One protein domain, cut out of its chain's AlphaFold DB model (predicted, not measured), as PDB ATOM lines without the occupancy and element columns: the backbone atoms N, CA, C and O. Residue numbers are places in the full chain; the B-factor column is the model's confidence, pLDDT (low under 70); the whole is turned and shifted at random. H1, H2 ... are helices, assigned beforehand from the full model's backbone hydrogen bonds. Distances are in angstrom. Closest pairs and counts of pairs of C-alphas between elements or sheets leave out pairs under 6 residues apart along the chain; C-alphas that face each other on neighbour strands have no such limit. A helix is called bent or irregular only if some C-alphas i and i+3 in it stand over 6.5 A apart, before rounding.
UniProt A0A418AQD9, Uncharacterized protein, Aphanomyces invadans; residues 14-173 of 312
ATOM      1  N   HIS A  14      -5.941   0.182 -40.437       54.88
ATOM      2  CA  HIS A  14      -6.541  -0.122 -41.729       54.88
ATOM      3  C   HIS A  14      -6.118   0.874 -42.814       54.88
ATOM      4  O   HIS A  14      -5.723   0.447 -43.900       54.88
ATOM      5  N   LEU A  15      -6.155   2.180 -42.525       53.47
ATOM      6  CA  LEU A  15      -5.739   3.253 -43.440       53.47
ATOM      7  C   LEU A  15      -4.285   3.100 -43.904       53.47
ATOM      8  O   LEU A  15      -3.999   3.243 -45.094       53.47
ATOM      9  N   ASN A  16      -3.404   2.704 -42.987       53.88
ATOM     10  CA  ASN A  16      -1.977   2.518 -43.243       53.88
ATOM     11  C   ASN A  16      -1.707   1.369 -44.219       53.88
ATOM     12  O   ASN A  16      -0.950   1.542 -45.170       53.88
ATOM     13  N   ILE A  17      -2.394   0.232 -44.055       57.81
ATOM     14  CA  ILE A  17      -2.230  -0.949 -44.922       57.81
ATOM     15  C   ILE A  17      -2.554  -0.635 -46.391       57.81
ATOM     16  O   ILE A  17      -1.937  -1.199 -47.293       57.81
ATOM     17  N   SER A  18      -3.517   0.253 -46.646       56.44
ATOM     18  CA  SER A  18      -3.963   0.565 -48.010       56.44
ATOM     19  C   SER A  18      -3.123   1.643 -48.696       56.44
ATOM     20  O   SER A  18      -2.932   1.575 -49.906       56.44
ATOM     21  N   CYS A  19      -2.622   2.628 -47.951       57.41
ATOM     22  CA  CYS A  19      -1.848   3.732 -48.524       57.41
ATOM     23  C   CYS A  19      -0.338   3.468 -48.534       57.41
ATOM     24  O   CYS A  19       0.350   3.905 -49.454       57.41
ATOM     25  N   PHE A  20       0.169   2.747 -47.533       64.62
ATOM     26  CA  PHE A  20       1.595   2.517 -47.309       64.62
ATOM     27  C   PHE A  20       1.835   1.049 -46.917       64.62
ATOM     28  O   PHE A  20       2.114   0.740 -45.755       64.62
ATOM     29  N   PRO A  21       1.701   0.109 -47.871       64.50
ATOM     30  CA  PRO A  21       1.852  -1.311 -47.580       64.50
ATOM     31  C   PRO A  21       3.254  -1.601 -47.027       64.50
ATOM     32  O   PRO A  21       4.258  -1.276 -47.657       64.50
ATOM     33  N   GLY A  22       3.313  -2.233 -45.853       64.19
ATOM     34  CA  GLY A  22       4.567  -2.616 -45.197       64.19
ATOM     35  C   GLY A  22       5.164  -1.575 -44.247       64.19
ATOM     36  O   GLY A  22       6.180  -1.878 -43.627       64.19
ATOM     37  N   HIS A  23       4.536  -0.406 -44.091       65.44
ATOM     38  CA  HIS A  23       4.948   0.601 -43.113       65.44
ATOM     39  C   HIS A  23       4.038   0.617 -41.892       65.44
ATOM     40  O   HIS A  23       2.812   0.504 -42.001       65.44
ATOM     41  N   SER A  24       4.647   0.766 -40.716       63.66
ATOM     42  CA  SER A  24       3.887   0.924 -39.482       63.66
ATOM     43  C   SER A  24       3.258   2.319 -39.406       63.66
ATOM     44  O   SER A  24       3.739   3.289 -39.993       63.66
ATOM     45  N   ARG A  25       2.165   2.439 -38.649       62.12
ATOM     46  CA  ARG A  25       1.491   3.718 -38.379       62.12
ATOM     47  C   ARG A  25       2.466   4.797 -37.910       62.12
ATOM     48  O   ARG A  25       2.415   5.927 -38.381       62.12
ATOM     49  N   GLN A  26       3.338   4.432 -36.978       62.28
ATOM     50  CA  GLN A  26       4.304   5.344 -36.391       62.28
ATOM     51  C   GLN A  26       5.287   5.864 -37.451       62.28
ATOM     52  O   GLN A  26       5.543   7.059 -37.493       62.28
ATOM     53  N   GLU A  27       5.732   5.014 -38.379       70.38
ATOM     54  CA  GLU A  27       6.609   5.425 -39.486       70.38
ATOM     55  C   GLU A  27       5.930   6.420 -40.436       70.38
ATOM     56  O   GLU A  27       6.561   7.369 -40.899       70.38
ATOM     57  N   ILE A  28       4.638   6.231 -40.719       70.19
ATOM     58  CA  ILE A  28       3.875   7.126 -41.603       70.19
ATOM     59  C   ILE A  28       3.665   8.485 -40.930       70.19
ATOM     60  O   ILE A  28       3.819   9.524 -41.568       70.19
ATOM     61  N   GLN A  29       3.353   8.486 -39.634       68.00
ATOM     62  CA  GLN A  29       3.173   9.703 -38.844       68.00
ATOM     63  C   GLN A  29       4.480  10.466 -38.670       68.00
ATOM     64  O   GLN A  29       4.507  11.673 -38.872       68.00
ATOM     65  N   GLU A  30       5.572   9.769 -38.361       70.75
ATOM     66  CA  GLU A  30       6.911  10.353 -38.311       70.75
ATOM     67  C   GLU A  30       7.308  10.908 -39.683       70.75
ATOM     68  O   GLU A  30       7.811  12.025 -39.771       70.75
ATOM     69  N   GLY A  31       7.001  10.194 -40.770       76.19
ATOM     70  CA  GLY A  31       7.221  10.661 -42.138       76.19
ATOM     71  C   GLY A  31       6.435  11.931 -42.474       76.19
ATOM     72  O   GLY A  31       7.015  12.903 -42.961       76.19
ATOM     73  N   LEU A  32       5.134  11.967 -42.181       75.00
ATOM     74  CA  LEU A  32       4.282  13.141 -42.399       75.00
ATOM     75  C   LEU A  32       4.666  14.308 -41.479       75.00
ATOM     76  O   LEU A  32       4.701  15.450 -41.929       75.00
ATOM     77  N   ALA A  33       5.019  14.040 -40.222       73.69
ATOM     78  CA  ALA A  33       5.511  15.050 -39.292       73.69
ATOM     79  C   ALA A  33       6.844  15.642 -39.771       73.69
ATOM     80  O   ALA A  33       7.011  16.860 -39.745       73.69
ATOM     81  N   MET A  34       7.759  14.815 -40.289       78.38
ATOM     82  CA  MET A  34       8.993  15.286 -40.927       78.38
ATOM     83  C   MET A  34       8.719  16.079 -42.209       78.38
ATOM     84  O   MET A  34       9.407  17.061 -42.482       78.38
ATOM     85  N   LEU A  35       7.726  15.693 -43.012       78.50
ATOM     86  CA  LEU A  35       7.334  16.458 -44.200       78.50
ATOM     87  C   LEU A  35       6.809  17.845 -43.816       78.50
ATOM     88  O   LEU A  35       7.204  18.838 -44.427       78.50
ATOM     89  N   VAL A  36       5.979  17.916 -42.775       75.69
ATOM     90  CA  VAL A  36       5.429  19.172 -42.249       75.69
ATOM     91  C   VAL A  36       6.506  20.025 -41.572       75.69
ATOM     92  O   VAL A  36       6.487  21.247 -41.705       75.69
ATOM     93  N   SER A  37       7.494  19.415 -40.907       80.62
ATOM     94  CA  SER A  37       8.578  20.152 -40.240       80.62
ATOM     95  C   SER A  37       9.505  20.885 -41.215       80.62
ATOM     96  O   SER A  37      10.247  21.774 -40.798       80.62
ATOM     97  N   HIS A  38       9.495  20.521 -42.501       87.38
ATOM     98  CA  HIS A  38      10.276  21.176 -43.548       87.38
ATOM     99  C   HIS A  38       9.382  22.123 -44.368       87.38
ATOM    100  O   HIS A  38       8.617  21.650 -45.210       87.38
ATOM    101  N   PRO A  39       9.520  23.459 -44.236       85.38
ATOM    102  CA  PRO A  39       8.600  24.423 -44.853       85.38
ATOM    103  C   PRO A  39       8.450  24.278 -46.371       85.38
ATOM    104  O   PRO A  39       7.367  24.465 -46.916       85.38
ATOM    105  N   VAL A  40       9.532  23.926 -47.074       89.00
ATOM    106  CA  VAL A  40       9.500  23.724 -48.531       89.00
ATOM    107  C   VAL A  40       8.638  22.517 -48.896       89.00
ATOM    108  O   VAL A  40       7.781  22.629 -49.767       89.00
ATOM    109  N   LEU A  41       8.829  21.387 -48.210       85.62
ATOM    110  CA  LEU A  41       8.078  20.157 -48.467       85.62
ATOM    111  C   LEU A  41       6.613  20.312 -48.057       85.62
ATOM    112  O   LEU A  41       5.736  19.940 -48.833       85.62
ATOM    113  N   ALA A  42       6.351  20.940 -46.909       82.94
ATOM    114  CA  ALA A  42       5.006  21.275 -46.455       82.94
ATOM    115  C   ALA A  42       4.254  22.133 -47.488       82.94
ATOM    116  O   ALA A  42       3.137  21.801 -47.879       82.94
ATOM    117  N   ASN A  43       4.896  23.180 -48.019       85.81
ATOM    118  CA  ASN A  43       4.310  24.030 -49.057       85.81
ATOM    119  C   ASN A  43       4.077  23.271 -50.369       85.81
ATOM    120  O   ASN A  43       3.030  23.423 -50.999       85.81
ATOM    121  N   THR A  44       5.031  22.443 -50.806       89.12
ATOM    122  CA  THR A  44       4.865  21.618 -52.010       89.12
ATOM    123  C   THR A  44       3.708  20.634 -51.855       89.12
ATOM    124  O   THR A  44       2.891  20.512 -52.769       89.12
ATOM    125  N   MET A  45       3.599  19.978 -50.700       85.62
ATOM    126  CA  MET A  45       2.506  19.061 -50.391       85.62
ATOM    127  C   MET A  45       1.165  19.797 -50.351       85.62
ATOM    128  O   MET A  45       0.229  19.377 -51.027       85.62
ATOM    129  N   GLY A  46       1.086  20.935 -49.659       85.38
ATOM    130  CA  GLY A  46      -0.110  21.777 -49.622       85.38
ATOM    131  C   GLY A  46      -0.572  22.193 -51.022       85.38
ATOM    132  O   GLY A  46      -1.742  22.027 -51.362       85.38
ATOM    133  N   ASN A  47       0.350  22.636 -51.881       88.94
ATOM    134  CA  ASN A  47       0.045  22.994 -53.269       88.94
ATOM    135  C   ASN A  47      -0.436  21.793 -54.096       88.94
ATOM    136  O   ASN A  47      -1.377  21.923 -54.882       88.94
ATOM    137  N   ALA A  48       0.174  20.619 -53.916       90.38
ATOM    138  CA  ALA A  48      -0.247  19.393 -54.590       90.38
ATOM    139  C   ALA A  48      -1.657  18.965 -54.154       90.38
ATOM    140  O   ALA A  48      -2.499  18.669 -55.004       90.38
ATOM    141  N   LEU A  49      -1.944  19.008 -52.849       90.44
ATOM    142  CA  LEU A  49      -3.266  18.713 -52.298       90.44
ATOM    143  C   LEU A  49      -4.319  19.692 -52.817       90.44
ATOM    144  O   LEU A  49      -5.374  19.267 -53.284       90.44
ATOM    145  N   GLN A  50      -4.021  20.993 -52.806       89.25
ATOM    146  CA  GLN A  50      -4.909  22.017 -53.356       89.25
ATOM    147  C   GLN A  50      -5.177  21.804 -54.848       89.25
ATOM    148  O   GLN A  50      -6.322  21.902 -55.288       89.25
ATOM    149  N   SER A  51      -4.146  21.491 -55.636       91.38
ATOM    150  CA  SER A  51      -4.302  21.195 -57.061       91.38
ATOM    151  C   SER A  51      -5.204  19.979 -57.284       91.38
ATOM    152  O   SER A  51      -6.120  20.038 -58.106       91.38
ATOM    153  N   TRP A  52      -5.010  18.918 -56.498       91.44
ATOM    154  CA  TRP A  52      -5.810  17.702 -56.590       91.44
ATOM    155  C   TRP A  52      -7.276  17.934 -56.212       91.44
ATOM    156  O   TRP A  52      -8.166  17.507 -56.946       91.44
ATOM    157  N   VAL A  53      -7.567  18.652 -55.121       91.38
ATOM    158  CA  VAL A  53      -8.963  18.888 -54.704       91.38
ATOM    159  C   VAL A  53      -9.719  19.872 -55.603       91.38
ATOM    160  O   VAL A  53     -10.948  19.898 -55.592       91.38
ATOM    161  N   ASN A  54      -9.005  20.694 -56.377       90.25
ATOM    162  CA  ASN A  54      -9.595  21.682 -57.284       90.25
ATOM    163  C   ASN A  54      -9.907  21.119 -58.678       90.25
ATOM    164  O   ASN A  54     -10.384  21.854 -59.546       90.25
ATOM    165  N   GLN A  55      -9.653  19.831 -58.912       91.00
ATOM    166  CA  GLN A  55      -9.995  19.188 -60.174       91.00
ATOM    167  C   GLN A  55     -11.518  19.165 -60.424       91.00
ATOM    168  O   GLN A  55     -12.317  19.263 -59.486       91.00
ATOM    169  N   PRO A  56     -11.962  19.000 -61.684       89.25
ATOM    170  CA  PRO A  56     -13.381  18.885 -61.995       89.25
ATOM    171  C   PRO A  56     -14.024  17.686 -61.290       89.25
ATOM    172  O   PRO A  56     -13.560  16.555 -61.417       89.25
ATOM    173  N   TRP A  57     -15.156  17.919 -60.623       85.06
ATOM    174  CA  TRP A  57     -15.938  16.878 -59.939       85.06
ATOM    175  C   TRP A  57     -16.435  15.766 -60.875       85.06
ATOM    176  O   TRP A  57     -16.760  14.672 -60.433       85.06
ATOM    177  N   THR A  58     -16.473  16.011 -62.187       86.25
ATOM    178  CA  THR A  58     -16.817  14.997 -63.191       86.25
ATOM    179  C   THR A  58     -15.816  13.844 -63.233       86.25
ATOM    180  O   THR A  58     -16.182  12.753 -63.668       86.25
ATOM    181  N   ASN A  59     -14.584  14.052 -62.757       86.81
ATOM    182  CA  ASN A  59     -13.594  12.986 -62.618       86.81
ATOM    183  C   ASN A  59     -14.008  11.949 -61.573       86.81
ATOM    184  O   ASN A  59     -13.722  10.774 -61.771       86.81
ATOM    185  N   SER A  60     -14.750  12.350 -60.536       85.25
ATOM    186  CA  SER A  60     -15.209  11.448 -59.476       85.25
ATOM    187  C   SER A  60     -16.088  10.315 -59.997       85.25
ATOM    188  O   SER A  60     -16.052   9.220 -59.458       85.25
ATOM    189  N   LYS A  61     -16.792  10.528 -61.117       83.12
ATOM    190  CA  LYS A  61     -17.600   9.490 -61.778       83.12
ATOM    191  C   LYS A  61     -16.776   8.377 -62.432       83.12
ATOM    192  O   LYS A  61     -17.347   7.375 -62.844       83.12
ATOM    193  N   LYS A  62     -15.470   8.584 -62.614       85.94
ATOM    194  CA  LYS A  62     -14.554   7.590 -63.187       85.94
ATOM    195  C   LYS A  62     -13.901   6.719 -62.115       85.94
ATOM    196  O   LYS A  62     -13.307   5.712 -62.471       85.94
ATOM    197  N   TRP A  63     -13.976   7.124 -60.848       86.38
ATOM    198  CA  TRP A  63     -13.368   6.420 -59.726       86.38
ATOM    199  C   TRP A  63     -14.352   5.394 -59.184       86.38
ATOM    200  O   TRP A  63     -15.140   5.694 -58.292       86.38
ATOM    201  N   THR A  64     -14.336   4.209 -59.783       81.69
ATOM    202  CA  THR A  64     -15.245   3.107 -59.432       81.69
ATOM    203  C   THR A  64     -14.533   1.976 -58.702       81.69
ATOM    204  O   THR A  64     -15.181   1.085 -58.155       81.69
ATOM    205  N   GLU A  65     -13.198   1.965 -58.715       79.69
ATOM    206  CA  GLU A  65     -12.404   0.921 -58.078       79.69
ATOM    207  C   GLU A  65     -11.939   1.345 -56.680       79.69
ATOM    208  O   GLU A  65     -11.684   2.516 -56.400       79.69
ATOM    209  N   SER A  66     -11.750   0.370 -55.783       77.75
ATOM    210  CA  SER A  66     -11.250   0.642 -54.426       77.75
ATOM    211  C   SER A  66      -9.863   1.299 -54.418       77.75
ATOM    212  O   SER A  66      -9.532   1.995 -53.457       77.75
ATOM    213  N   SER A  67      -9.049   1.076 -55.453       79.81
ATOM    214  CA  SER A  67      -7.728   1.691 -55.621       79.81
ATOM    215  C   SER A  67      -7.795   3.181 -55.939       79.81
ATOM    216  O   SER A  67      -6.883   3.920 -55.567       79.81
ATOM    217  N   ASP A  68      -8.878   3.640 -56.569       82.31
ATOM    218  CA  ASP A  68      -9.083   5.055 -56.896       82.31
ATOM    219  C   ASP A  68      -9.405   5.894 -55.653       82.31
ATOM    220  O   ASP A  68      -9.364   7.122 -55.689       82.31
ATOM    221  N   LEU A  69      -9.720   5.237 -54.531       85.12
ATOM    222  CA  LEU A  69     -10.006   5.904 -53.268       85.12
ATOM    223  C   LEU A  69      -8.761   6.198 -52.425       85.12
ATOM    224  O   LEU A  69      -8.851   6.925 -51.434       85.12
ATOM    225  N   HIS A  70      -7.592   5.672 -52.806       82.44
ATOM    226  CA  HIS A  70      -6.367   5.804 -52.017       82.44
ATOM    227  C   HIS A  70      -5.977   7.259 -51.743       82.44
ATOM    228  O   HIS A  70      -5.496   7.567 -50.654       82.44
ATOM    229  N   GLN A  71      -6.216   8.172 -52.685       84.00
ATOM    230  CA  GLN A  71      -5.907   9.588 -52.491       84.00
ATOM    231  C   GLN A  71      -6.780  10.222 -51.398       84.00
ATOM    232  O   GLN A  71      -6.276  11.028 -50.619       84.00
ATOM    233  N   PHE A  72      -8.056   9.828 -51.281       87.81
ATOM    234  CA  PHE A  72      -8.916  10.296 -50.188       87.81
ATOM    235  C   PHE A  72      -8.390   9.827 -48.835       87.81
ATOM    236  O   PHE A  72      -8.342  10.610 -47.892       87.81
ATOM    237  N   TRP A  73      -7.941   8.577 -48.749       84.06
ATOM    238  CA  TRP A  73      -7.367   8.013 -47.528       84.06
ATOM    239  C   TRP A  73      -6.113   8.758 -47.082       84.06
ATOM    240  O   TRP A  73      -6.018   9.130 -45.917       84.06
ATOM    241  N   VAL A  74      -5.208   9.072 -48.012       80.94
ATOM    242  CA  VAL A  74      -4.005   9.865 -47.709       80.94
ATOM    243  C   VAL A  74      -4.368  11.253 -47.174       80.94
ATOM    244  O   VAL A  74      -3.746  11.728 -46.227       80.94
ATOM    245  N   ILE A  75      -5.381  11.910 -47.748       86.06
ATOM    246  CA  ILE A  75      -5.797  13.252 -47.313       86.06
ATOM    247  C   ILE A  75      -6.487  13.214 -45.954       86.06
ATOM    248  O   ILE A  75      -6.225  14.076 -45.119       86.06
ATOM    249  N   LEU A  76      -7.348  12.224 -45.709       83.06
ATOM    250  CA  LEU A  76      -8.021  12.073 -44.419       83.06
ATOM    251  C   LEU A  76      -7.023  11.824 -43.280       83.06
ATOM    252  O   LEU A  76      -7.287  12.242 -42.152       83.06
ATOM    253  N   GLU A  77      -5.870  11.221 -43.571       76.19
ATOM    254  CA  GLU A  77      -4.773  11.017 -42.615       76.19
ATOM    255  C   GLU A  77      -3.850  12.225 -42.434       76.19
ATOM    256  O   GLU A  77      -2.947  12.193 -41.598       76.19
ATOM    257  N   HIS A  78      -4.068  13.312 -43.176       78.38
ATOM    258  CA  HIS A  78      -3.217  14.487 -43.072       78.38
ATOM    259  C   HIS A  78      -3.302  15.114 -41.663       78.38
ATOM    260  O   HIS A  78      -4.405  15.424 -41.202       78.38
ATOM    261  N   PRO A  79      -2.169  15.373 -40.977       71.69
ATOM    262  CA  PRO A  79      -2.175  15.844 -39.587       71.69
ATOM    263  C   PRO A  79      -2.786  17.238 -39.444       71.69
ATOM    264  O   PRO A  79      -3.453  17.538 -38.463       71.69
ATOM    265  N   LEU A  80      -2.605  18.080 -40.462       80.75
ATOM    266  CA  LEU A  80      -3.097  19.457 -40.473       80.75
ATOM    267  C   LEU A  80      -4.535  19.585 -40.994       80.75
ATOM    268  O   LEU A  80      -4.964  20.682 -41.320       80.75
ATOM    269  N   LEU A  81      -5.300  18.493 -41.116       83.19
ATOM    270  CA  LEU A  81      -6.664  18.568 -41.661       83.19
ATOM    271  C   LEU A  81      -7.624  19.391 -40.775       83.19
ATOM    272  O   LEU A  81      -8.592  19.947 -41.285       83.19
ATOM    273  N   PHE A  82      -7.326  19.486 -39.475       82.69
ATOM    274  CA  PHE A  82      -8.014  20.349 -38.503       82.69
ATOM    275  C   PHE A  82      -7.453  21.788 -38.477       82.69
ATOM    276  O   PHE A  82      -7.928  22.653 -37.742       82.69
ATOM    277  N   ASP A  83      -6.401  22.085 -39.238       84.25
ATOM    278  CA  ASP A  83      -5.886  23.447 -39.331       84.25
ATOM    279  C   ASP A  83      -6.813  24.287 -40.238       84.25
ATOM    280  O   ASP A  83      -7.134  23.861 -41.356       84.25
ATOM    281  N   PRO A  84      -7.245  25.492 -39.813       83.94
ATOM    282  CA  PRO A  84      -8.014  26.406 -40.652       83.94
ATOM    283  C   PRO A  84      -7.415  26.668 -42.044       83.94
ATOM    284  O   PRO A  84      -8.182  26.922 -42.977       83.94
ATOM    285  N   GLU A  85      -6.092  26.588 -42.212       84.19
ATOM    286  CA  GLU A  85      -5.405  26.744 -43.503       84.19
ATOM    287  C   GLU A  85      -5.744  25.620 -44.501       84.19
ATOM    288  O   GLU A  85      -5.782  25.838 -45.716       84.19
ATOM    289  N   TYR A  86      -6.089  24.426 -44.008       86.69
ATOM    290  CA  TYR A  86      -6.447  23.260 -44.825       86.69
ATOM    291  C   TYR A  86      -7.924  23.220 -45.219       86.69
ATOM    292  O   TYR A  86      -8.352  22.317 -45.945       86.69
ATOM    293  N   ARG A  87      -8.715  24.230 -44.841       88.00
ATOM    294  CA  ARG A  87     -10.153  24.294 -45.147       88.00
ATOM    295  C   ARG A  87     -10.446  24.094 -46.633       88.00
ATOM    296  O   ARG A  87     -11.342  23.335 -46.990       88.00
ATOM    297  N   GLN A  88      -9.674  24.710 -47.530       88.94
ATOM    298  CA  GLN A  88      -9.899  24.547 -48.973       88.94
ATOM    299  C   GLN A  88      -9.711  23.098 -49.445       88.94
ATOM    300  O   GLN A  88     -10.457  22.664 -50.331       88.94
ATOM    301  N   VAL A  89      -8.773  22.367 -48.829       91.69
ATOM    302  CA  VAL A  89      -8.521  20.940 -49.065       91.69
ATOM    303  C   VAL A  89      -9.699  20.115 -48.558       91.69
ATOM    304  O   VAL A  89     -10.273  19.366 -49.343       91.69
ATOM    305  N   VAL A  90     -10.139  20.320 -47.310       92.50
ATOM    306  CA  VAL A  90     -11.293  19.609 -46.725       92.50
ATOM    307  C   VAL A  90     -12.546  19.782 -47.584       92.50
ATOM    308  O   VAL A  90     -13.156  18.800 -48.000       92.50
ATOM    309  N   GLY A  91     -12.904  21.023 -47.918       92.62
ATOM    310  CA  GLY A  91     -14.115  21.295 -48.690       92.62
ATOM    311  C   GLY A  91     -14.038  20.804 -50.138       92.62
ATOM    312  O   GLY A  91     -15.038  20.363 -50.701       92.62
ATOM    313  N   GLY A  92     -12.859  20.866 -50.766       93.06
ATOM    314  CA  GLY A  92     -12.663  20.334 -52.116       93.06
ATOM    315  C   GLY A  92     -12.706  18.801 -52.148       93.06
ATOM    316  O   GLY A  92     -13.417  18.230 -52.971       93.06
ATOM    317  N   MET A  93     -12.038  18.144 -51.195       94.00
ATOM    318  CA  MET A  93     -12.110  16.696 -50.987       94.00
ATOM    319  C   MET A  93     -13.555  16.250 -50.757       94.00
ATOM    320  O   MET A  93     -14.029  15.349 -51.446       94.00
ATOM    321  N   ALA A  94     -14.280  16.916 -49.856       94.38
ATOM    322  CA  ALA A  94     -15.673  16.592 -49.579       94.38
ATOM    323  C   ALA A  94     -16.541  16.701 -50.835       94.38
ATOM    324  O   ALA A  94     -17.343  15.811 -51.111       94.38
ATOM    325  N   LYS A  95     -16.344  17.754 -51.639       93.56
ATOM    326  CA  LYS A  95     -17.061  17.921 -52.906       93.56
ATOM    327  C   LYS A  95     -16.777  16.776 -53.879       93.56
ATOM    328  O   LYS A  95     -17.711  16.276 -54.494       93.56
ATOM    329  N   LEU A  96     -15.526  16.340 -54.011       93.88
ATOM    330  CA  LEU A  96     -15.182  15.184 -54.845       93.88
ATOM    331  C   LEU A  96     -15.849  13.897 -54.329       93.88
ATOM    332  O   LEU A  96     -16.427  13.157 -55.119       93.88
ATOM    333  N   MET A  97     -15.835  13.665 -53.012       93.50
ATOM    334  CA  MET A  97     -16.482  12.496 -52.402       93.50
ATOM    335  C   MET A  97     -18.008  12.511 -52.559       93.50
ATOM    336  O   MET A  97     -18.624  11.465 -52.747       93.50
ATOM    337  N   TYR A  98     -18.631  13.692 -52.531       92.81
ATOM    338  CA  TYR A  98     -20.073  13.841 -52.736       92.81
ATOM    339  C   TYR A  98     -20.524  13.336 -54.117       92.81
ATOM    340  O   TYR A  98     -21.593  12.738 -54.236       92.81
ATOM    341  N   TYR A  99     -19.707  13.546 -55.153       91.75
ATOM    342  CA  TYR A  99     -20.009  13.134 -56.529       91.75
ATOM    343  C   TYR A  99     -19.545  11.714 -56.885       91.75
ATOM    344  O   TYR A  99     -19.681  11.318 -58.045       91.75
ATOM    345  N   LEU A 100     -19.031  10.948 -55.917       91.75
ATOM    346  CA  LEU A 100     -18.856   9.505 -56.075       91.75
ATOM    347  C   LEU A 100     -20.220   8.830 -56.283       91.75
ATOM    348  O   LEU A 100     -21.253   9.297 -55.788       91.75
ATOM    349  N   ASP A 101     -20.213   7.729 -57.018       90.12
ATOM    350  CA  ASP A 101     -21.352   6.834 -57.169       90.12
ATOM    351  C   ASP A 101     -21.705   6.140 -55.845       90.12
ATOM    352  O   ASP A 101     -20.897   6.048 -54.915       90.12
ATOM    353  N   ASP A 102     -22.936   5.644 -55.755       89.19
ATOM    354  CA  ASP A 102     -23.455   5.079 -54.509       89.19
ATOM    355  C   ASP A 102     -22.726   3.791 -54.100       89.19
ATOM    356  O   ASP A 102     -22.493   3.586 -52.908       89.19
ATOM    357  N   SER A 103     -22.276   2.974 -55.064       90.06
ATOM    358  CA  SER A 103     -21.421   1.809 -54.790       90.06
ATOM    359  C   SER A 103     -20.114   2.213 -54.122       90.06
ATOM    360  O   SER A 103     -19.730   1.635 -53.107       90.06
ATOM    361  N   THR A 104     -19.441   3.236 -54.640       90.00
ATOM    362  CA  THR A 104     -18.182   3.705 -54.060       90.00
ATOM    363  C   THR A 104     -18.395   4.377 -52.705       90.00
ATOM    364  O   THR A 104     -17.605   4.162 -51.785       90.00
ATOM    365  N   LYS A 105     -19.494   5.116 -52.506       91.44
ATOM    366  CA  LYS A 105     -19.868   5.647 -51.181       91.44
ATOM    367  C   LYS A 105     -20.116   4.541 -50.153       91.44
ATOM    368  O   LYS A 105     -19.772   4.725 -48.987       91.44
ATOM    369  N   GLU A 106     -20.664   3.398 -50.566       91.00
ATOM    370  CA  GLU A 106     -20.782   2.217 -49.702       91.00
ATOM    371  C   GLU A 106     -19.405   1.696 -49.281       91.00
ATOM    372  O   GLU A 106     -19.195   1.419 -48.102       91.00
ATOM    373  N   ILE A 107     -18.436   1.646 -50.204       90.25
ATOM    374  CA  ILE A 107     -17.049   1.268 -49.886       90.25
ATOM    375  C   ILE A 107     -16.457   2.238 -48.856       90.25
ATOM    376  O   ILE A 107     -15.858   1.794 -47.875       90.25
ATOM    377  N   VAL A 108     -16.665   3.552 -49.027       91.19
ATOM    378  CA  VAL A 108     -16.232   4.560 -48.043       91.19
ATOM    379  C   VAL A 108     -16.866   4.302 -46.678       91.19
ATOM    380  O   VAL A 108     -16.166   4.292 -45.666       91.19
ATOM    381  N   ARG A 109     -18.178   4.056 -46.637       91.94
ATOM    382  CA  ARG A 109     -18.908   3.832 -45.386       91.94
ATOM    383  C   ARG A 109     -18.461   2.559 -44.678       91.94
ATOM    384  O   ARG A 109     -18.180   2.601 -43.484       91.94
ATOM    385  N   ALA A 110     -18.357   1.449 -45.407       90.25
ATOM    386  CA  ALA A 110     -17.878   0.174 -44.883       90.25
ATOM    387  C   ALA A 110     -16.455   0.305 -44.326       90.25
ATOM    388  O   ALA A 110     -16.133  -0.260 -43.280       90.25
ATOM    389  N   ARG A 111     -15.617   1.105 -44.993       87.06
ATOM    390  CA  ARG A 111     -14.259   1.391 -44.547       87.06
ATOM    391  C   ARG A 111     -14.225   2.228 -43.273       87.06
ATOM    392  O   ARG A 111     -13.527   1.861 -42.337       87.06
ATOM    393  N   TRP A 112     -14.972   3.325 -43.209       90.88
ATOM    394  CA  TRP A 112     -15.050   4.146 -41.997       90.88
ATOM    395  C   TRP A 112     -15.667   3.378 -40.825       90.88
ATOM    396  O   TRP A 112     -15.222   3.533 -39.695       90.88
ATOM    397  N   ALA A 113     -16.618   2.475 -41.073       90.62
ATOM    398  CA  ALA A 113     -17.193   1.629 -40.027       90.62
ATOM    399  C   ALA A 113     -16.160   0.713 -39.339       90.62
ATOM    400  O   ALA A 113     -16.390   0.291 -38.206       90.62
ATOM    401  N   SER A 114     -15.024   0.423 -39.988       88.12
ATOM    402  CA  SER A 114     -13.925  -0.349 -39.398       88.12
ATOM    403  C   SER A 114     -12.901   0.512 -38.647       88.12
ATOM    404  O   SER A 114     -11.877  -0.016 -38.215       88.12
ATOM    405  N   TYR A 115     -13.105   1.829 -38.537       85.25
ATOM    406  CA  TYR A 115     -12.156   2.712 -37.856       85.25
ATOM    407  C   TYR A 115     -12.309   2.642 -36.328       85.25
ATOM    408  O   TYR A 115     -13.402   2.383 -35.808       85.25
ATOM    409  N   PRO A 116     -11.221   2.898 -35.580       83.56
ATOM    410  CA  PRO A 116     -11.291   3.213 -34.161       83.56
ATOM    411  C   PRO A 116     -12.240   4.384 -33.874       83.56
ATOM    412  O   PRO A 116     -12.396   5.296 -34.684       83.56
ATOM    413  N   ILE A 117     -12.839   4.375 -32.680       87.38
ATOM    414  CA  ILE A 117     -13.762   5.431 -32.228       87.38
ATOM    415  C   ILE A 117     -13.100   6.812 -32.291       87.38
ATOM    416  O   ILE A 117     -13.728   7.768 -32.735       87.38
ATOM    417  N   ASP A 118     -11.837   6.912 -31.878       83.88
ATOM    418  CA  ASP A 118     -11.113   8.186 -31.823       83.88
ATOM    419  C   ASP A 118     -10.951   8.816 -33.212       83.88
ATOM    420  O   ASP A 118     -10.996  10.035 -33.358       83.88
ATOM    421  N   ASP A 119     -10.853   7.994 -34.255       83.50
ATOM    422  CA  ASP A 119     -10.716   8.476 -35.629       83.50
ATOM    423  C   ASP A 119     -12.042   8.938 -36.205       83.50
ATOM    424  O   ASP A 119     -12.083   9.915 -36.950       83.50
ATOM    425  N   LEU A 120     -13.133   8.271 -35.828       88.94
ATOM    426  CA  LEU A 120     -14.479   8.725 -36.157       88.94
ATOM    427  C   LEU A 120     -14.784  10.068 -35.487       88.94
ATOM    428  O   LEU A 120     -15.327  10.951 -36.146       88.94
ATOM    429  N   HIS A 121     -14.373  10.254 -34.226       89.69
ATOM    430  CA  HIS A 121     -14.454  11.551 -33.552       89.69
ATOM    431  C   HIS A 121     -13.605  12.608 -34.256       89.69
ATOM    432  O   HIS A 121     -14.129  13.657 -34.607       89.69
ATOM    433  N   ARG A 122     -12.342  12.306 -34.578       88.19
ATOM    434  CA  ARG A 122     -11.470  13.236 -35.310       88.19
ATOM    435  C   ARG A 122     -12.086  13.677 -36.641       88.19
ATOM    436  O   ARG A 122     -12.044  14.858 -36.973       88.19
ATOM    437  N   LEU A 123     -12.651  12.745 -37.414       90.94
ATOM    438  CA  LEU A 123     -13.331  13.070 -38.673       90.94
ATOM    439  C   LEU A 123     -14.561  13.952 -38.443       90.94
ATOM    440  O   LEU A 123     -14.755  14.925 -39.173       90.94
ATOM    441  N   LEU A 124     -15.365  13.628 -37.428       93.38
ATOM    442  CA  LEU A 124     -16.514  14.434 -37.031       93.38
ATOM    443  C   LEU A 124     -16.065  15.863 -36.695       93.38
ATOM    444  O   LEU A 124     -16.568  16.811 -37.290       93.38
ATOM    445  N   ASP A 125     -15.048  16.021 -35.853       92.12
ATOM    446  CA  ASP A 125     -14.534  17.321 -35.421       92.12
ATOM    447  C   ASP A 125     -13.996  18.166 -36.585       92.12
ATOM    448  O   ASP A 125     -14.292  19.359 -36.671       92.12
ATOM    449  N   VAL A 126     -13.276  17.553 -37.535       92.44
ATOM    450  CA  VAL A 126     -12.832  18.221 -38.775       92.44
ATOM    451  C   VAL A 126     -14.029  18.752 -39.572       92.44
ATOM    452  O   VAL A 126     -14.002  19.884 -40.064       92.44
ATOM    453  N   PHE A 127     -15.101  17.965 -39.702       94.69
ATOM    454  CA  PHE A 127     -16.304  18.390 -40.422       94.69
ATOM    455  C   PHE A 127     -17.072  19.482 -39.672       94.69
ATOM    456  O   PHE A 127     -17.484  20.464 -40.295       94.69
ATOM    457  N   HIS A 128     -17.199  19.377 -38.346       94.38
ATOM    458  CA  HIS A 128     -17.795  20.423 -37.511       94.38
ATOM    459  C   HIS A 128     -17.037  21.738 -37.642       94.38
ATOM    460  O   HIS A 128     -17.645  22.774 -37.916       94.38
ATOM    461  N   GLN A 129     -15.714  21.695 -37.501       92.25
ATOM    462  CA  GLN A 129     -14.866  22.872 -37.606       92.25
ATOM    463  C   GLN A 129     -14.992  23.524 -38.987       92.25
ATOM    464  O   GLN A 129     -15.140  24.744 -39.073       92.25
ATOM    465  N   TYR A 130     -14.996  22.730 -40.065       92.94
ATOM    466  CA  TYR A 130     -15.222  23.250 -41.411       92.94
ATOM    467  C   TYR A 130     -16.562  23.995 -41.505       92.94
ATOM    468  O   TYR A 130     -16.589  25.140 -41.958       92.94
ATOM    469  N   ILE A 131     -17.660  23.372 -41.052       93.00
ATOM    470  CA  ILE A 131     -19.007  23.963 -41.096       93.00
ATOM    471  C   ILE A 131     -19.039  25.279 -40.312       93.00
ATOM    472  O   ILE A 131     -19.450  26.311 -40.846       93.00
ATOM    473  N   THR A 132     -18.538  25.265 -39.077       92.69
ATOM    474  CA  THR A 132     -18.503  26.433 -38.194       92.69
ATOM    475  C   THR A 132     -17.694  27.574 -38.802       92.69
ATOM    476  O   THR A 132     -18.174  28.704 -38.880       92.69
ATOM    477  N   LEU A 133     -16.487  27.295 -39.294       90.75
ATOM    478  CA  LEU A 133     -15.635  28.326 -39.874       90.75
ATOM    479  C   LEU A 133     -16.171  28.865 -41.208       90.75
ATOM    480  O   LEU A 133     -15.936  30.030 -41.526       90.75
ATOM    481  N   SER A 134     -16.883  28.050 -41.989       89.62
ATOM    482  CA  SER A 134     -17.558  28.500 -43.211       89.62
ATOM    483  C   SER A 134     -18.749  29.417 -42.926       89.62
ATOM    484  O   SER A 134     -18.946  30.377 -43.670       89.62
ATOM    485  N   LEU A 135     -19.513  29.158 -41.861       88.50
ATOM    486  CA  LEU A 135     -20.656  29.993 -41.474       88.50
ATOM    487  C   LEU A 135     -20.215  31.310 -40.826       88.50
ATOM    488  O   LEU A 135     -20.671  32.373 -41.238       88.50
ATOM    489  N   VAL A 136     -19.276  31.260 -39.878       86.56
ATOM    490  CA  VAL A 136     -18.792  32.462 -39.172       86.56
ATOM    491  C   VAL A 136     -17.864  33.302 -40.059       86.56
ATOM    492  O   VAL A 136     -17.895  34.530 -40.032       86.56
ATOM    493  N   GLY A 137     -17.033  32.655 -40.881       75.50
ATOM    494  CA  GLY A 137     -15.993  33.312 -41.681       75.50
ATOM    495  C   GLY A 137     -16.472  34.013 -42.955       75.50
ATOM    496  O   GLY A 137     -15.637  34.538 -43.684       75.50
ATOM    497  N   SER A 138     -17.777  34.012 -43.257       65.50
ATOM    498  CA  SER A 138     -18.381  34.619 -44.464       65.50
ATOM    499  C   SER A 138     -17.883  34.086 -45.829       65.50
ATOM    500  O   SER A 138     -18.299  34.588 -46.873       65.50
ATOM    501  N   GLU A 139     -17.053  33.037 -45.870       62.66
ATOM    502  CA  GLU A 139     -16.644  32.353 -47.107       62.66
ATOM    503  C   GLU A 139     -17.617  31.212 -47.455       62.66
ATOM    504  O   GLU A 139     -17.343  30.022 -47.276       62.66
ATOM    505  N   LEU A 140     -18.788  31.587 -47.974       60.94
ATOM    506  CA  LEU A 140     -19.907  30.678 -48.236       60.94
ATOM    507  C   LEU A 140     -19.839  30.058 -49.637       60.94
ATOM    508  O   LEU A 140     -20.648  30.351 -50.519       60.94
ATOM    509  N   LYS A 141     -18.895  29.140 -49.855       80.75
ATOM    510  CA  LYS A 141     -19.061  28.154 -50.934       80.75
ATOM    511  C   LYS A 141     -20.019  27.065 -50.454       80.75
ATOM    512  O   LYS A 141     -19.592  26.044 -49.914       80.75
ATOM    513  N   MET A 142     -21.319  27.335 -50.616       84.62
ATOM    514  CA  MET A 142     -22.417  26.475 -50.144       84.62
ATOM    515  C   MET A 142     -22.294  25.040 -50.664       84.62
ATOM    516  O   MET A 142     -22.575  24.092 -49.944       84.62
ATOM    517  N   ASP A 143     -21.780  24.863 -51.883       89.12
ATOM    518  CA  ASP A 143     -21.543  23.544 -52.461       89.12
ATOM    519  C   ASP A 143     -20.560  22.699 -51.628       89.12
ATOM    520  O   ASP A 143     -20.840  21.550 -51.301       89.12
ATOM    521  N   LYS A 144     -19.419  23.268 -51.226       91.94
ATOM    522  CA  LYS A 144     -18.455  22.567 -50.364       91.94
ATOM    523  C   LYS A 144     -19.020  22.329 -48.960       91.94
ATOM    524  O   LYS A 144     -18.795  21.271 -48.385       91.94
ATOM    525  N   LEU A 145     -19.764  23.299 -48.425       92.69
ATOM    526  CA  LEU A 145     -20.402  23.215 -47.108       92.69
ATOM    527  C   LEU A 145     -21.368  22.032 -47.011       92.69
ATOM    528  O   LEU A 145     -21.266  21.220 -46.092       92.69
ATOM    529  N   PHE A 146     -22.250  21.882 -47.996       93.31
ATOM    530  CA  PHE A 146     -23.204  20.779 -48.009       93.31
ATOM    531  C   PHE A 146     -22.576  19.438 -48.393       93.31
ATOM    532  O   PHE A 146     -23.026  18.403 -47.906       93.31
ATOM    533  N   ALA A 147     -21.492  19.425 -49.177       94.44
ATOM    534  CA  ALA A 147     -20.691  18.212 -49.342       94.44
ATOM    535  C   ALA A 147     -20.117  17.714 -48.006       94.44
ATOM    536  O   ALA A 147     -20.185  16.521 -47.720       94.44
ATOM    537  N   VAL A 148     -19.588  18.617 -47.173       95.44
ATOM    538  CA  VAL A 148     -19.095  18.261 -45.832       95.44
ATOM    539  C   VAL A 148     -20.238  17.761 -44.946       95.44
ATOM    540  O   VAL A 148     -20.087  16.728 -44.297       95.44
ATOM    541  N   CYS A 149     -21.410  18.407 -44.985       95.19
ATOM    542  CA  CYS A 149     -22.599  17.911 -44.280       95.19
ATOM    543  C   CYS A 149     -22.990  16.499 -44.746       95.19
ATOM    544  O   CYS A 149     -23.299  15.642 -43.925       95.19
ATOM    545  N   SER A 150     -22.913  16.215 -46.047       94.56
ATOM    546  CA  SER A 150     -23.186  14.880 -46.587       94.56
ATOM    547  C   SER A 150     -22.199  13.821 -46.081       94.56
ATOM    548  O   SER A 150     -22.629  12.726 -45.721       94.56
ATOM    549  N   LEU A 151     -20.904  14.144 -45.976       95.31
ATOM    550  CA  LEU A 151     -19.917  13.245 -45.366       95.31
ATOM    551  C   LEU A 151     -20.168  13.029 -43.873       95.31
ATOM    552  O   LEU A 151     -20.084  11.898 -43.396       95.31
ATOM    553  N   MET A 152     -20.539  14.082 -43.146       96.12
ATOM    554  CA  MET A 152     -20.961  13.962 -41.751       96.12
ATOM    555  C   MET A 152     -22.208  13.072 -41.618       96.12
ATOM    556  O   MET A 152     -22.314  12.290 -40.676       96.12
ATOM    557  N   GLY A 153     -23.096  13.096 -42.616       95.06
ATOM    558  CA  GLY A 153     -24.222  12.170 -42.737       95.06
ATOM    559  C   GLY A 153     -23.797  10.706 -42.883       95.06
ATOM    560  O   GLY A 153     -24.435   9.832 -42.303       95.06
ATOM    561  N   LEU A 154     -22.690  10.409 -43.577       94.81
ATOM    562  CA  LEU A 154     -22.144   9.044 -43.616       94.81
ATOM    563  C   LEU A 154     -21.689   8.583 -42.226       94.81
ATOM    564  O   LEU A 154     -21.986   7.454 -41.841       94.81
ATOM    565  N   LEU A 155     -21.021   9.454 -41.456       95.38
ATOM    566  CA  LEU A 155     -20.647   9.163 -40.065       95.38
ATOM    567  C   LEU A 155     -21.880   8.961 -39.180       95.38
ATOM    568  O   LEU A 155     -21.893   8.059 -38.347       95.38
ATOM    569  N   HIS A 156     -22.931   9.753 -39.389       95.81
ATOM    570  CA  HIS A 156     -24.191   9.607 -38.669       95.81
ATOM    571  C   HIS A 156     -24.839   8.238 -38.925       95.81
ATOM    572  O   HIS A 156     -25.164   7.528 -37.976       95.81
ATOM    573  N   VAL A 157     -24.912   7.803 -40.187       94.69
ATOM    574  CA  VAL A 157     -25.419   6.465 -40.544       94.69
ATOM    575  C   VAL A 157     -24.574   5.353 -39.914       94.69
ATOM    576  O   VAL A 157     -25.125   4.362 -39.434       94.69
ATOM    577  N   ILE A 158     -23.244   5.506 -39.874       94.25
ATOM    578  CA  ILE A 158     -22.345   4.554 -39.194       94.25
ATOM    579  C   ILE A 158     -22.645   4.501 -37.690       94.25
ATOM    580  O   ILE A 158     -22.684   3.404 -37.124       94.25
ATOM    581  N   ASN A 159     -22.887   5.658 -37.065       95.06
ATOM    582  CA  ASN A 159     -23.223   5.764 -35.647       95.06
ATOM    583  C   ASN A 159     -24.528   5.026 -35.302       95.06
ATOM    584  O   ASN A 159     -24.630   4.423 -34.235       95.06
ATOM    585  N   GLU A 160     -25.511   5.062 -36.206       92.94
ATOM    586  CA  GLU A 160     -26.814   4.411 -36.023       92.94
ATOM    587  C   GLU A 160     -26.807   2.919 -36.378       92.94
ATOM    588  O   GLU A 160     -27.439   2.120 -35.689       92.94
ATOM    589  N   THR A 161     -26.102   2.533 -37.444       91.19
ATOM    590  CA  THR A 161     -26.211   1.185 -38.028       91.19
ATOM    591  C   THR A 161     -25.133   0.234 -37.525       91.19
ATOM    592  O   THR A 161     -25.418  -0.918 -37.207       91.19
ATOM    593  N   SER A 162     -23.883   0.696 -37.480       86.12
ATOM    594  CA  SER A 162     -22.728  -0.181 -37.273       86.12
ATOM    595  C   SER A 162     -22.251  -0.148 -35.829       86.12
ATOM    596  O   SER A 162     -22.117  -1.188 -35.185       86.12
ATOM    597  N   ARG A 163     -21.964   1.052 -35.312       83.25
ATOM    598  CA  ARG A 163     -21.421   1.232 -33.965       83.25
ATOM    599  C   ARG A 163     -21.718   2.631 -33.460       83.25
ATOM    600  O   ARG A 163     -21.213   3.597 -34.023       83.25
ATOM    601  N   LYS A 164     -22.409   2.719 -32.324       90.19
ATOM    602  CA  LYS A 164     -22.559   3.982 -31.603       90.19
ATOM    603  C   LYS A 164     -21.203   4.402 -31.025       90.19
ATOM    604  O   LYS A 164     -20.739   3.807 -30.052       90.19
ATOM    605  N   PHE A 165     -20.551   5.372 -31.659       91.69
ATOM    606  CA  PHE A 165     -19.267   5.933 -31.232       91.69
ATOM    607  C   PHE A 165     -19.440   7.242 -30.456       91.69
ATOM    608  O   PHE A 165     -18.650   7.505 -29.554       91.69
ATOM    609  N   CYS A 166     -20.504   8.002 -30.730       92.12
ATOM    610  CA  CYS A 166     -20.851   9.227 -30.014       92.12
ATOM    611  C   CYS A 166     -22.361   9.326 -29.747       92.12
ATOM    612  O   CYS A 166     -23.174   8.558 -30.282       92.12
ATOM    613  N   ASP A 167     -22.754  10.262 -28.881       93.06
ATOM    614  CA  ASP A 167     -24.170  10.556 -28.679       93.06
ATOM    615  C   ASP A 167     -24.739  11.419 -29.811       93.06
ATOM    616  O   ASP A 167     -24.011  12.130 -30.496       93.06
ATOM    617  N   PHE A 168     -26.055  11.373 -30.013       88.88
ATOM    618  CA  PHE A 168     -26.697  12.100 -31.113       88.88
ATOM    619  C   PHE A 168     -26.505  13.622 -31.007       88.88
ATOM    620  O   PHE A 168     -26.486  14.303 -32.027       88.88
ATOM    621  N   THR A 169     -26.324  14.152 -29.792       93.62
ATOM    622  CA  THR A 169     -26.046  15.573 -29.560       93.62
ATOM    623  C   THR A 169     -24.671  15.995 -30.064       93.62
ATOM    624  O   THR A 169     -24.472  17.171 -30.339       93.62
ATOM    625  N   ALA A 170     -23.724  15.060 -30.210       93.31
ATOM    626  CA  ALA A 170     -22.385  15.355 -30.718       93.31
ATOM    627  C   ALA A 170     -22.397  15.767 -32.198       93.31
ATOM    628  O   ALA A 170     -21.466  16.417 -32.648       93.31
ATOM    629  N   PHE A 171     -23.453  15.421 -32.940       95.81
ATOM    630  CA  PHE A 171     -23.638  15.846 -34.329       95.81
ATOM    631  C   PHE A 171     -24.227  17.256 -34.460       95.81
ATOM    632  O   PHE A 171     -24.251  17.803 -35.565       95.81
ATOM    633  N   TYR A 172     -24.701  17.861 -33.366       96.44
ATOM    634  CA  TYR A 172     -25.252  19.213 -33.404       96.44
ATOM    635  C   TYR A 172     -24.139  20.226 -33.623       96.44
ATOM    636  O   TYR A 172     -23.104  20.184 -32.963       96.44
ATOM    637  N   ASN A 173     -24.336  21.141 -34.570       95.69
ATOM    638  CA  ASN A 173     -23.372  22.205 -34.818       95.69
ATOM    639  C   ASN A 173     -23.917  23.539 -34.306       95.69
ATOM    640  O   ASN A 173     -24.902  24.048 -34.836       95.69
TER     641      ASN A 173
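Overview. This is residues 14 to 173 of the 312 residues of an uncharacterized protein of Aphanomyces invadans (UniProt A0A418AQD9). The helix H7 runs through the core and crosses a long helical hairpin of H9 and H10, with H8 packed across H10; away from the hairpin, H3 runs out from H7 and meets H2 at an L-shaped corner. H5 lies near the middle with H1 packed on it, H4 packs on residues 95 to 97 of H7, and the short H11 lies near the hairpin. The printed part has 160 residues, with eleven named helices, H1 to H11 in order, and no named strand; the class is all helix, with mostly crossed packing. It is compact, with a radius of gyration of the C-alphas of 15.4 A, and spans 40 by 39 by 32 A.

Arrangement. H1, residues 14 to 19, touches H5, residues 66 to 76, about perpendicular at 73 degrees, the closest C-alphas being Cys 19 and His 70 at 6.1 A. H2, residues 25 to 37, and H3, residues 39 to 53, only just touch, with 3 pairs of C-alphas within 8 A, and only at the corner, where Val 36 and Ala 42 come closest at 4.7 A. With residues 49 to 53 alone, H3 touches the hub, H7, residues 84 to 98, at a shallow tilt of 29 degrees, the same way, closest at C-alphas 53 and 92, 4.7 A. H4, residues 57 to 62, touches H7, closest at C-alphas 57 and 96, 5.4 A. H6, residues 79 to 82, touches H7 only at the corner, closest at C-alphas 80 and 86, 6.7 A. H8, residues 102 to 113, touches H10, residues 142 to 161, closest at C-alphas 113 and 158, 6.0 A. H9, residues 117 to 136, touches H6, closest at C-alphas 126 and 82, 5.3 A, and H7, closest at C-alphas 130 and 87, 6.4 A. H9 and H10 form a hairpin at a shallow tilt of 28 degrees, opposite ways, closest at C-alphas 127 and 148, 6.1 A. H10 touches H7 closest at C-alphas 144 and 91, 4.8 A. H11, residues 168 to 171, touches no helix but is near H9 and H10. Every O i to N i+4 pair is within hydrogen-bond range in H2, H3, H8, H9 and H10; the counts are 1 of 2 in H1, 0 of 2 in H4 beside 3 of 3 O i to N i+3 pairs, 4 of 7 in H5 and 9 of 11 in H7, and H6 and H11 are too short for such a pair.

Along the chain. H1 begins at C-alpha 14, (-6.541, -0.122, -41.729), and H10 ends at C-alpha 161, (-26.211, 1.185, -38.028). H3 is 20.9 A long, H7 21.2 A, H9 28.4 A and H10 28.3 A. H5, H6 and H7 are irregular: C-alphas 68 and 71 are 7.1 A apart, 79 and 82 7.5 A, 85 and 88 7.4 A.

Size, cuts and confidence. The C-alphas of Gly 22 and Ser 138 are the two farthest apart, 43.7 A. The printed part has no cut; no link is long. Mean pLDDT of the printed part is 85.1, with residues 14 to 26, 29 and 138 to 140 under 70.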